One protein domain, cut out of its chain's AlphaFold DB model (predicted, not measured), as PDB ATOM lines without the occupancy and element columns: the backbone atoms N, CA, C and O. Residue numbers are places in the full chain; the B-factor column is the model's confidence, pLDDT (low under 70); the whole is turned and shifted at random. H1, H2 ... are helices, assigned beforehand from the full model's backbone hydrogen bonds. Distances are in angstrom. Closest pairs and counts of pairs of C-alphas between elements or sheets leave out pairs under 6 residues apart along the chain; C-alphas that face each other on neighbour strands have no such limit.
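AT A GLANCE: This is residues 128 to 178 of the 312 residues of an uncharacterized protein of Phytophthora sojae (strain P6497) (UniProt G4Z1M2). Two long helices, H1 and H2, make an open helical hairpin shaped like a narrow V, joined at its point by one residue, with the other ends spread apart. Both lie in one flat layer, and residues 128 to 144 of H1 and 168 to 178 of H2 stand free as the two arms. The printed part has 51 residues with two named helices, H1 then H2, and no named strand; its class is all helix. It is loose, with a radius of gyration of the C-alphas of 13.9 A and spans of 42 by 27 by 5 A.

IN THESE COORDINATES: H1, residues 128 to 155, begins with C-alpha 128 at (-5.597, 34.131, 11.345) and measures 40.4 A from first to last C-alpha. Gly 156 alone makes the tight link. H2, residues 157 to 178, measures 32.3 A and ends with C-alpha 178 at (-25.427, 35.168, 27.660).

HOW THE PARTS SIT: H1 and H2 touch through residues 149 to 153 and 159 to 163 alone; their closest C-alphas, of Ala 152 and Ala 159, are 5.2 A apart. They form a helical hairpin and run opposite ways at a shallow tilt of 31 degrees. Each O i to N i+4 pair in H1 is within hydrogen-bond range, and 16 of 18 in H2.

THE WHOLE: The two C-alphas farthest apart, of Arg 128 and Asp 158, are 42.1 A apart. The printed part has no cut. The model's mean pLDDT over the printed part is 77.6, and residues 128, 129 and 157 are under 70.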
ATOM      1  N   ARG A 128      -5.104  33.493  12.581       64.50
ATOM      2  CA  ARG A 128      -5.597  34.131  11.345       64.50
ATOM      3  C   ARG A 128      -6.696  33.364  10.591       64.50
ATOM      4  O   ARG A 128      -7.572  33.996  10.025       64.50
ATOM      5  N   HIS A 129      -6.655  32.036  10.538       64.38
ATOM      6  CA  HIS A 129      -7.671  31.221   9.860       64.38
ATOM      7  C   HIS A 129      -8.975  31.170  10.655       64.38
ATOM      8  O   HIS A 129     -10.036  31.203  10.044       64.38
ATOM      9  N   ALA A 130      -8.900  31.134  11.988       70.12
ATOM     10  CA  ALA A 130     -10.084  31.229  12.834       70.12
ATOM     11  C   ALA A 130     -10.760  32.600  12.669       70.12
ATOM     12  O   ALA A 130     -11.965  32.648  12.452       70.12
ATOM     13  N   ILE A 131      -9.975  33.686  12.647       75.94
ATOM     14  CA  ILE A 131     -10.482  35.044  12.384       75.94
ATOM     15  C   ILE A 131     -11.144  35.129  11.000       75.94
ATOM     16  O   ILE A 131     -12.253  35.636  10.884       75.94
ATOM     17  N   ILE A 132     -10.503  34.594   9.952       74.81
ATOM     18  CA  ILE A 132     -11.065  34.600   8.589       74.81
ATOM     19  C   ILE A 132     -12.360  33.783   8.512       74.81
ATOM     20  O   ILE A 132     -13.294  34.201   7.834       74.81
ATOM     21  N   LEU A 133     -12.425  32.624   9.174       70.62
ATOM     22  CA  LEU A 133     -13.637  31.804   9.215       70.62
ATOM     23  C   LEU A 133     -14.776  32.533   9.921       70.62
ATOM     24  O   LEU A 133     -15.883  32.559   9.396       70.62
ATOM     25  N   GLU A 134     -14.490  33.175  11.049       77.12
ATOM     26  CA  GLU A 134     -15.483  33.940  11.796       77.12
ATOM     27  C   GLU A 134     -15.968  35.172  11.011       77.12
ATOM     28  O   GLU A 134     -17.165  35.452  10.965       77.12
ATOM     29  N   GLU A 135     -15.069  35.894  10.335       81.56
ATOM     30  CA  GLU A 135     -15.445  37.006   9.452       81.56
ATOM     31  C   GLU A 135     -16.266  36.546   8.241       81.56
ATOM     32  O   GLU A 135     -17.206  37.237   7.843       81.56
ATOM     33  N   LEU A 136     -15.916  35.409   7.633       73.62
ATOM     34  CA  LEU A 136     -16.657  34.855   6.497       73.62
ATOM     35  C   LEU A 136     -18.042  34.372   6.917       73.62
ATOM     36  O   LEU A 136     -19.003  34.629   6.197       73.62
ATOM     37  N   GLU A 137     -18.153  33.724   8.073       77.19
ATOM     38  CA  GLU A 137     -19.437  33.312   8.632       77.19
ATOM     39  C   GLU A 137     -20.318  34.536   8.902       77.19
ATOM     40  O   GLU A 137     -21.440  34.588   8.405       77.19
ATOM     41  N   LYS A 138     -19.789  35.580   9.558       82.62
ATOM     42  CA  LYS A 138     -20.524  36.839   9.775       82.62
ATOM     43  C   LYS A 138     -21.006  37.460   8.463       82.62
ATOM     44  O   LYS A 138     -22.179  37.803   8.359       82.62
ATOM     45  N   LYS A 139     -20.134  37.568   7.453       78.00
ATOM     46  CA  LYS A 139     -20.491  38.135   6.140       78.00
ATOM     47  C   LYS A 139     -21.579  37.333   5.432       78.00
ATOM     48  O   LYS A 139     -22.520  37.920   4.910       78.00
ATOM     49  N   LEU A 140     -21.479  36.009   5.441       74.44
ATOM     50  CA  LEU A 140     -22.456  35.155   4.767       74.44
ATOM     51  C   LEU A 140     -23.794  35.116   5.501       74.44
ATOM     52  O   LEU A 140     -24.830  35.104   4.846       74.44
ATOM     53  N   VAL A 141     -23.792  35.184   6.835       78.31
ATOM     54  CA  VAL A 141     -25.025  35.369   7.611       78.31
ATOM     55  C   VAL A 141     -25.679  36.705   7.253       78.31
ATOM     56  O   VAL A 141     -26.870  36.723   6.966       78.31
ATOM     57  N   THR A 142     -24.918  37.803   7.168       80.88
ATOM     58  CA  THR A 142     -25.485  39.108   6.780       80.88
ATOM     59  C   THR A 142     -25.994  39.149   5.337       80.88
ATOM     60  O   THR A 142     -27.052  39.718   5.088       80.88
ATOM     61  N   GLU A 143     -25.281  38.539   4.383       75.88
ATOM     62  CA  GLU A 143     -25.734  38.443   2.984       75.88
ATOM     63  C   GLU A 143     -27.000  37.587   2.870       75.88
ATOM     64  O   GLU A 143     -27.917  37.935   2.128       75.88
ATOM     65  N   ARG A 144     -27.088  36.498   3.641       74.75
ATOM     66  CA  ARG A 144     -28.284  35.658   3.702       74.75
ATOM     67  C   ARG A 144     -29.476  36.409   4.288       74.75
ATOM     68  O   ARG A 144     -30.549  36.360   3.699       74.75
ATOM     69  N   GLU A 145     -29.298  37.106   5.410       78.06
ATOM     70  CA  GLU A 145     -30.359  37.932   6.001       78.06
ATOM     71  C   GLU A 145     -30.858  38.985   5.001       78.06
ATOM     72  O   GLU A 145     -32.061  39.203   4.881       78.06
ATOM     73  N   ALA A 146     -29.950  39.606   4.239       79.94
ATOM     74  CA  ALA A 146     -30.324  40.563   3.202       79.94
ATOM     75  C   ALA A 146     -31.169  39.920   2.087       79.94
ATOM     76  O   ALA A 146     -32.175  40.501   1.681       79.94
ATOM     77  N   LEU A 147     -30.804  38.714   1.636       74.88
ATOM     78  CA  LEU A 147     -31.568  37.965   0.633       74.88
ATOM     79  C   LEU A 147     -32.933  37.502   1.156       74.88
ATOM     80  O   LEU A 147     -33.914  37.561   0.423       74.88
ATOM     81  N   GLU A 148     -33.026  37.067   2.414       74.75
ATOM     82  CA  GLU A 148     -34.309  36.700   3.030       74.75
ATOM     83  C   GLU A 148     -35.258  37.907   3.089       74.75
ATOM     84  O   GLU A 148     -36.438  37.772   2.768       74.75
ATOM     85  N   ILE A 149     -34.739  39.103   3.396       76.75
ATOM     86  CA  ILE A 149     -35.511  40.354   3.359       76.75
ATOM     87  C   ILE A 149     -35.941  40.708   1.929       76.75
ATOM     88  O   ILE A 149     -37.062  41.175   1.728       76.75
ATOM     89  N   GLU A 150     -35.079  40.511   0.930       79.62
ATOM     90  CA  GLU A 150     -35.405  40.773  -0.478       79.62
ATOM     91  C   GLU A 150     -36.509  39.833  -0.986       79.62
ATOM     92  O   GLU A 150     -37.505  40.297  -1.541       79.62
ATOM     93  N   ILE A 151     -36.413  38.537  -0.678       73.81
ATOM     94  CA  ILE A 151     -37.444  37.538  -1.001       73.81
ATOM     95  C   ILE A 151     -38.760  37.845  -0.274       73.81
ATOM     96  O   ILE A 151     -39.838  37.682  -0.844       73.81
ATOM     97  N   ALA A 152     -38.701  38.283   0.985       75.12
ATOM     98  CA  ALA A 152     -39.893  38.662   1.737       75.12
ATOM     99  C   ALA A 152     -40.564  39.912   1.161       75.12
ATOM    100  O   ALA A 152     -41.782  39.935   1.021       75.12
ATOM    101  N   LYS A 153     -39.779  40.910   0.733       78.19
ATOM    102  CA  LYS A 153     -40.295  42.081   0.009       78.19
ATOM    103  C   LYS A 153     -41.005  41.700  -1.286       78.19
ATOM    104  O   LYS A 153     -42.039  42.285  -1.588       78.19
ATOM    105  N   GLU A 154     -40.495  40.715  -2.021       79.00
ATOM    106  CA  GLU A 154     -41.168  40.199  -3.220       79.00
ATOM    107  C   GLU A 154     -42.464  39.432  -2.903       79.00
ATOM    108  O   GLU A 154     -43.378  39.406  -3.729       79.00
ATOM    109  N   LYS A 155     -42.575  38.831  -1.710       78.62
ATOM    110  CA  LYS A 155     -43.751  38.057  -1.271       78.62
ATOM    111  C   LYS A 155     -44.848  38.884  -0.589       78.62
ATOM    112  O   LYS A 155     -45.942  38.358  -0.401       78.62
ATOM    113  N   GLY A 156     -44.593  40.152  -0.274       80.00
ATOM    114  CA  GLY A 156     -45.556  41.063   0.354       80.00
ATOM    115  C   GLY A 156     -45.258  41.360   1.828       80.00
ATOM    116  O   GLY A 156     -44.463  40.683   2.477       80.00
ATOM    117  N   GLU A 157     -45.891  42.414   2.351       69.12
ATOM    118  CA  GLU A 157     -45.573  43.029   3.653       69.12
ATOM    119  C   GLU A 157     -45.739  42.075   4.853       69.12
ATOM    120  O   GLU A 157     -44.977  42.172   5.817       69.12
ATOM    121  N   ASP A 158     -46.643  41.095   4.762       71.69
ATOM    122  CA  ASP A 158     -46.909  40.126   5.834       71.69
ATOM    123  C   ASP A 158     -45.695  39.223   6.137       71.69
ATOM    124  O   ASP A 158     -45.440  38.882   7.293       71.69
ATOM    125  N   ALA A 159     -44.876  38.900   5.127       71.44
ATOM    126  CA  ALA A 159     -43.679  38.071   5.302       71.44
ATOM    127  C   ALA A 159     -42.524  38.826   5.988       71.44
ATOM    128  O   ALA A 159     -41.649  38.213   6.602       71.44
ATOM    129  N   ILE A 160     -42.504  40.160   5.900       73.31
ATOM    130  CA  ILE A 160     -41.465  40.991   6.526       73.31
ATOM    131  C   ILE A 160     -41.673  41.030   8.046       73.31
ATOM    132  O   ILE A 160     -40.705  40.910   8.800       73.31
ATOM    133  N   ALA A 161     -42.927  41.139   8.494       77.31
ATOM    134  CA  ALA A 161     -43.272  41.144   9.915       77.31
ATOM    135  C   ALA A 161     -42.891  39.823  10.608       77.31
ATOM    136  O   ALA A 161     -42.319  39.844  11.700       77.31
ATOM    137  N   GLU A 162     -43.123  38.686   9.946       79.94
ATOM    138  CA  GLU A 162     -42.780  37.355  10.466       79.94
ATOM    139  C   GLU A 162     -41.257  37.168  10.625       79.94
ATOM    140  O   GLU A 162     -40.778  36.656  11.641       79.94
ATOM    141  N   ILE A 163     -40.463  37.658   9.665       75.75
ATOM    142  CA  ILE A 163     -38.993  37.606   9.734       75.75
ATOM    143  C   ILE A 163     -38.452  38.521  10.842       75.75
ATOM    144  O   ILE A 163     -37.522  38.142  11.564       75.75
ATOM    145  N   GLU A 164     -39.018  39.717  11.018       82.81
ATOM    146  CA  GLU A 164     -38.622  40.611  12.111       82.81
ATOM    147  C   GLU A 164     -38.961  40.029  13.492       82.81
ATOM    148  O   GLU A 164     -38.160  40.144  14.427       82.81
ATOM    149  N   GLU A 165     -40.104  39.356  13.630       87.50
ATOM    150  CA  GLU A 165     -40.485  38.657  14.860       87.50
ATOM    151  C   GLU A 165     -39.533  37.487  15.166       87.50
ATOM    152  O   GLU A 165     -39.058  37.330  16.301       87.50
ATOM    153  N   TYR A 166     -39.146  36.722  14.140       81.88
ATOM    154  CA  TYR A 166     -38.124  35.681  14.261       81.88
ATOM    155  C   TYR A 166     -36.760  36.253  14.699       81.88
ATOM    156  O   TYR A 166     -36.075  35.683  15.556       81.88
ATOM    157  N   ARG A 167     -36.369  37.429  14.188       81.75
ATOM    158  CA  ARG A 167     -35.122  38.107  14.582       81.75
ATOM    159  C   ARG A 167     -35.129  38.499  16.060       81.75
ATOM    160  O   ARG A 167     -34.150  38.244  16.764       81.75
ATOM    161  N   ARG A 168     -36.235  39.075  16.546       86.12
ATOM    162  CA  ARG A 168     -36.383  39.485  17.955       86.12
ATOM    163  C   ARG A 168     -36.346  38.294  18.901       86.12
ATOM    164  O   ARG A 168     -35.643  38.328  19.908       86.12
ATOM    165  N   THR A 169     -37.052  37.218  18.564       86.62
ATOM    166  CA  THR A 169     -37.064  36.001  19.390       86.62
ATOM    167  C   THR A 169     -35.699  35.316  19.431       86.62
ATOM    168  O   THR A 169     -35.301  34.802  20.480       86.62
ATOM    169  N   ARG A 170     -34.935  35.346  18.332       81.88
ATOM    170  CA  ARG A 170     -33.558  34.837  18.310       81.88
ATOM    171  C   ARG A 170     -32.608  35.686  19.161       81.88
ATOM    172  O   ARG A 170     -31.854  35.110  19.943       81.88
ATOM    173  N   GLN A 171     -32.667  37.016  19.058       83.69
ATOM    174  CA  GLN A 171     -31.853  37.913  19.892       83.69
ATOM    175  C   GLN A 171     -32.153  37.732  21.383       83.69
ATOM    176  O   GLN A 171     -31.228  37.528  22.162       83.69
ATOM    177  N   ALA A 172     -33.431  37.667  21.766       85.50
ATOM    178  CA  ALA A 172     -33.825  37.417  23.153       85.50
ATOM    179  C   ALA A 172     -33.300  36.067  23.684       85.50
ATOM    180  O   ALA A 172     -32.872  35.963  24.833       85.50
ATOM    181  N   LYS A 173     -33.278  35.021  22.842       84.12
ATOM    182  CA  LYS A 173     -32.686  33.721  23.202       84.12
ATOM    183  C   LYS A 173     -31.167  33.789  23.365       84.12
ATOM    184  O   LYS A 173     -30.627  33.102  24.233       84.12
ATOM    185  N   GLU A 174     -30.469  34.570  22.544       76.81
ATOM    186  CA  GLU A 174     -29.019  34.758  22.674       76.81
ATOM    187  C   GLU A 174     -28.657  35.585  23.915       76.81
ATOM    188  O   GLU A 174     -27.735  35.202  24.638       76.81
ATOM    189  N   GLU A 175     -29.419  36.635  24.224       82.38
ATOM    190  CA  GLU A 175     -29.264  37.446  25.440       82.38
ATOM    191  C   GLU A 175     -29.518  36.616  26.705       82.38
ATOM    192  O   GLU A 175     -28.660  36.566  27.588       82.38
ATOM    193  N   ALA A 176     -30.606  35.839  26.751       82.81
ATOM    194  CA  ALA A 176     -30.885  34.932  27.868       82.81
ATOM    195  C   ALA A 176     -29.776  33.878  28.059       82.81
ATOM    196  O   ALA A 176     -29.421  33.509  29.181       82.81
ATOM    197  N   LYS A 177     -29.179  33.396  26.961       78.94
ATOM    198  CA  LYS A 177     -28.061  32.443  27.007       78.94
ATOM    199  C   LYS A 177     -26.747  33.101  27.448       78.94
ATOM    200  O   LYS A 177     -25.899  32.417  28.027       78.94
ATOM    201  N   ALA A 178     -26.564  34.392  27.177       73.31
ATOM    202  CA  ALA A 178     -25.427  35.168  27.660       73.31
ATOM    203  C   ALA A 178     -25.539  35.449  29.170       73.31
ATOM    204  O   ALA A 178     -24.562  35.239  29.889       73.31
TER     205      ALA A 178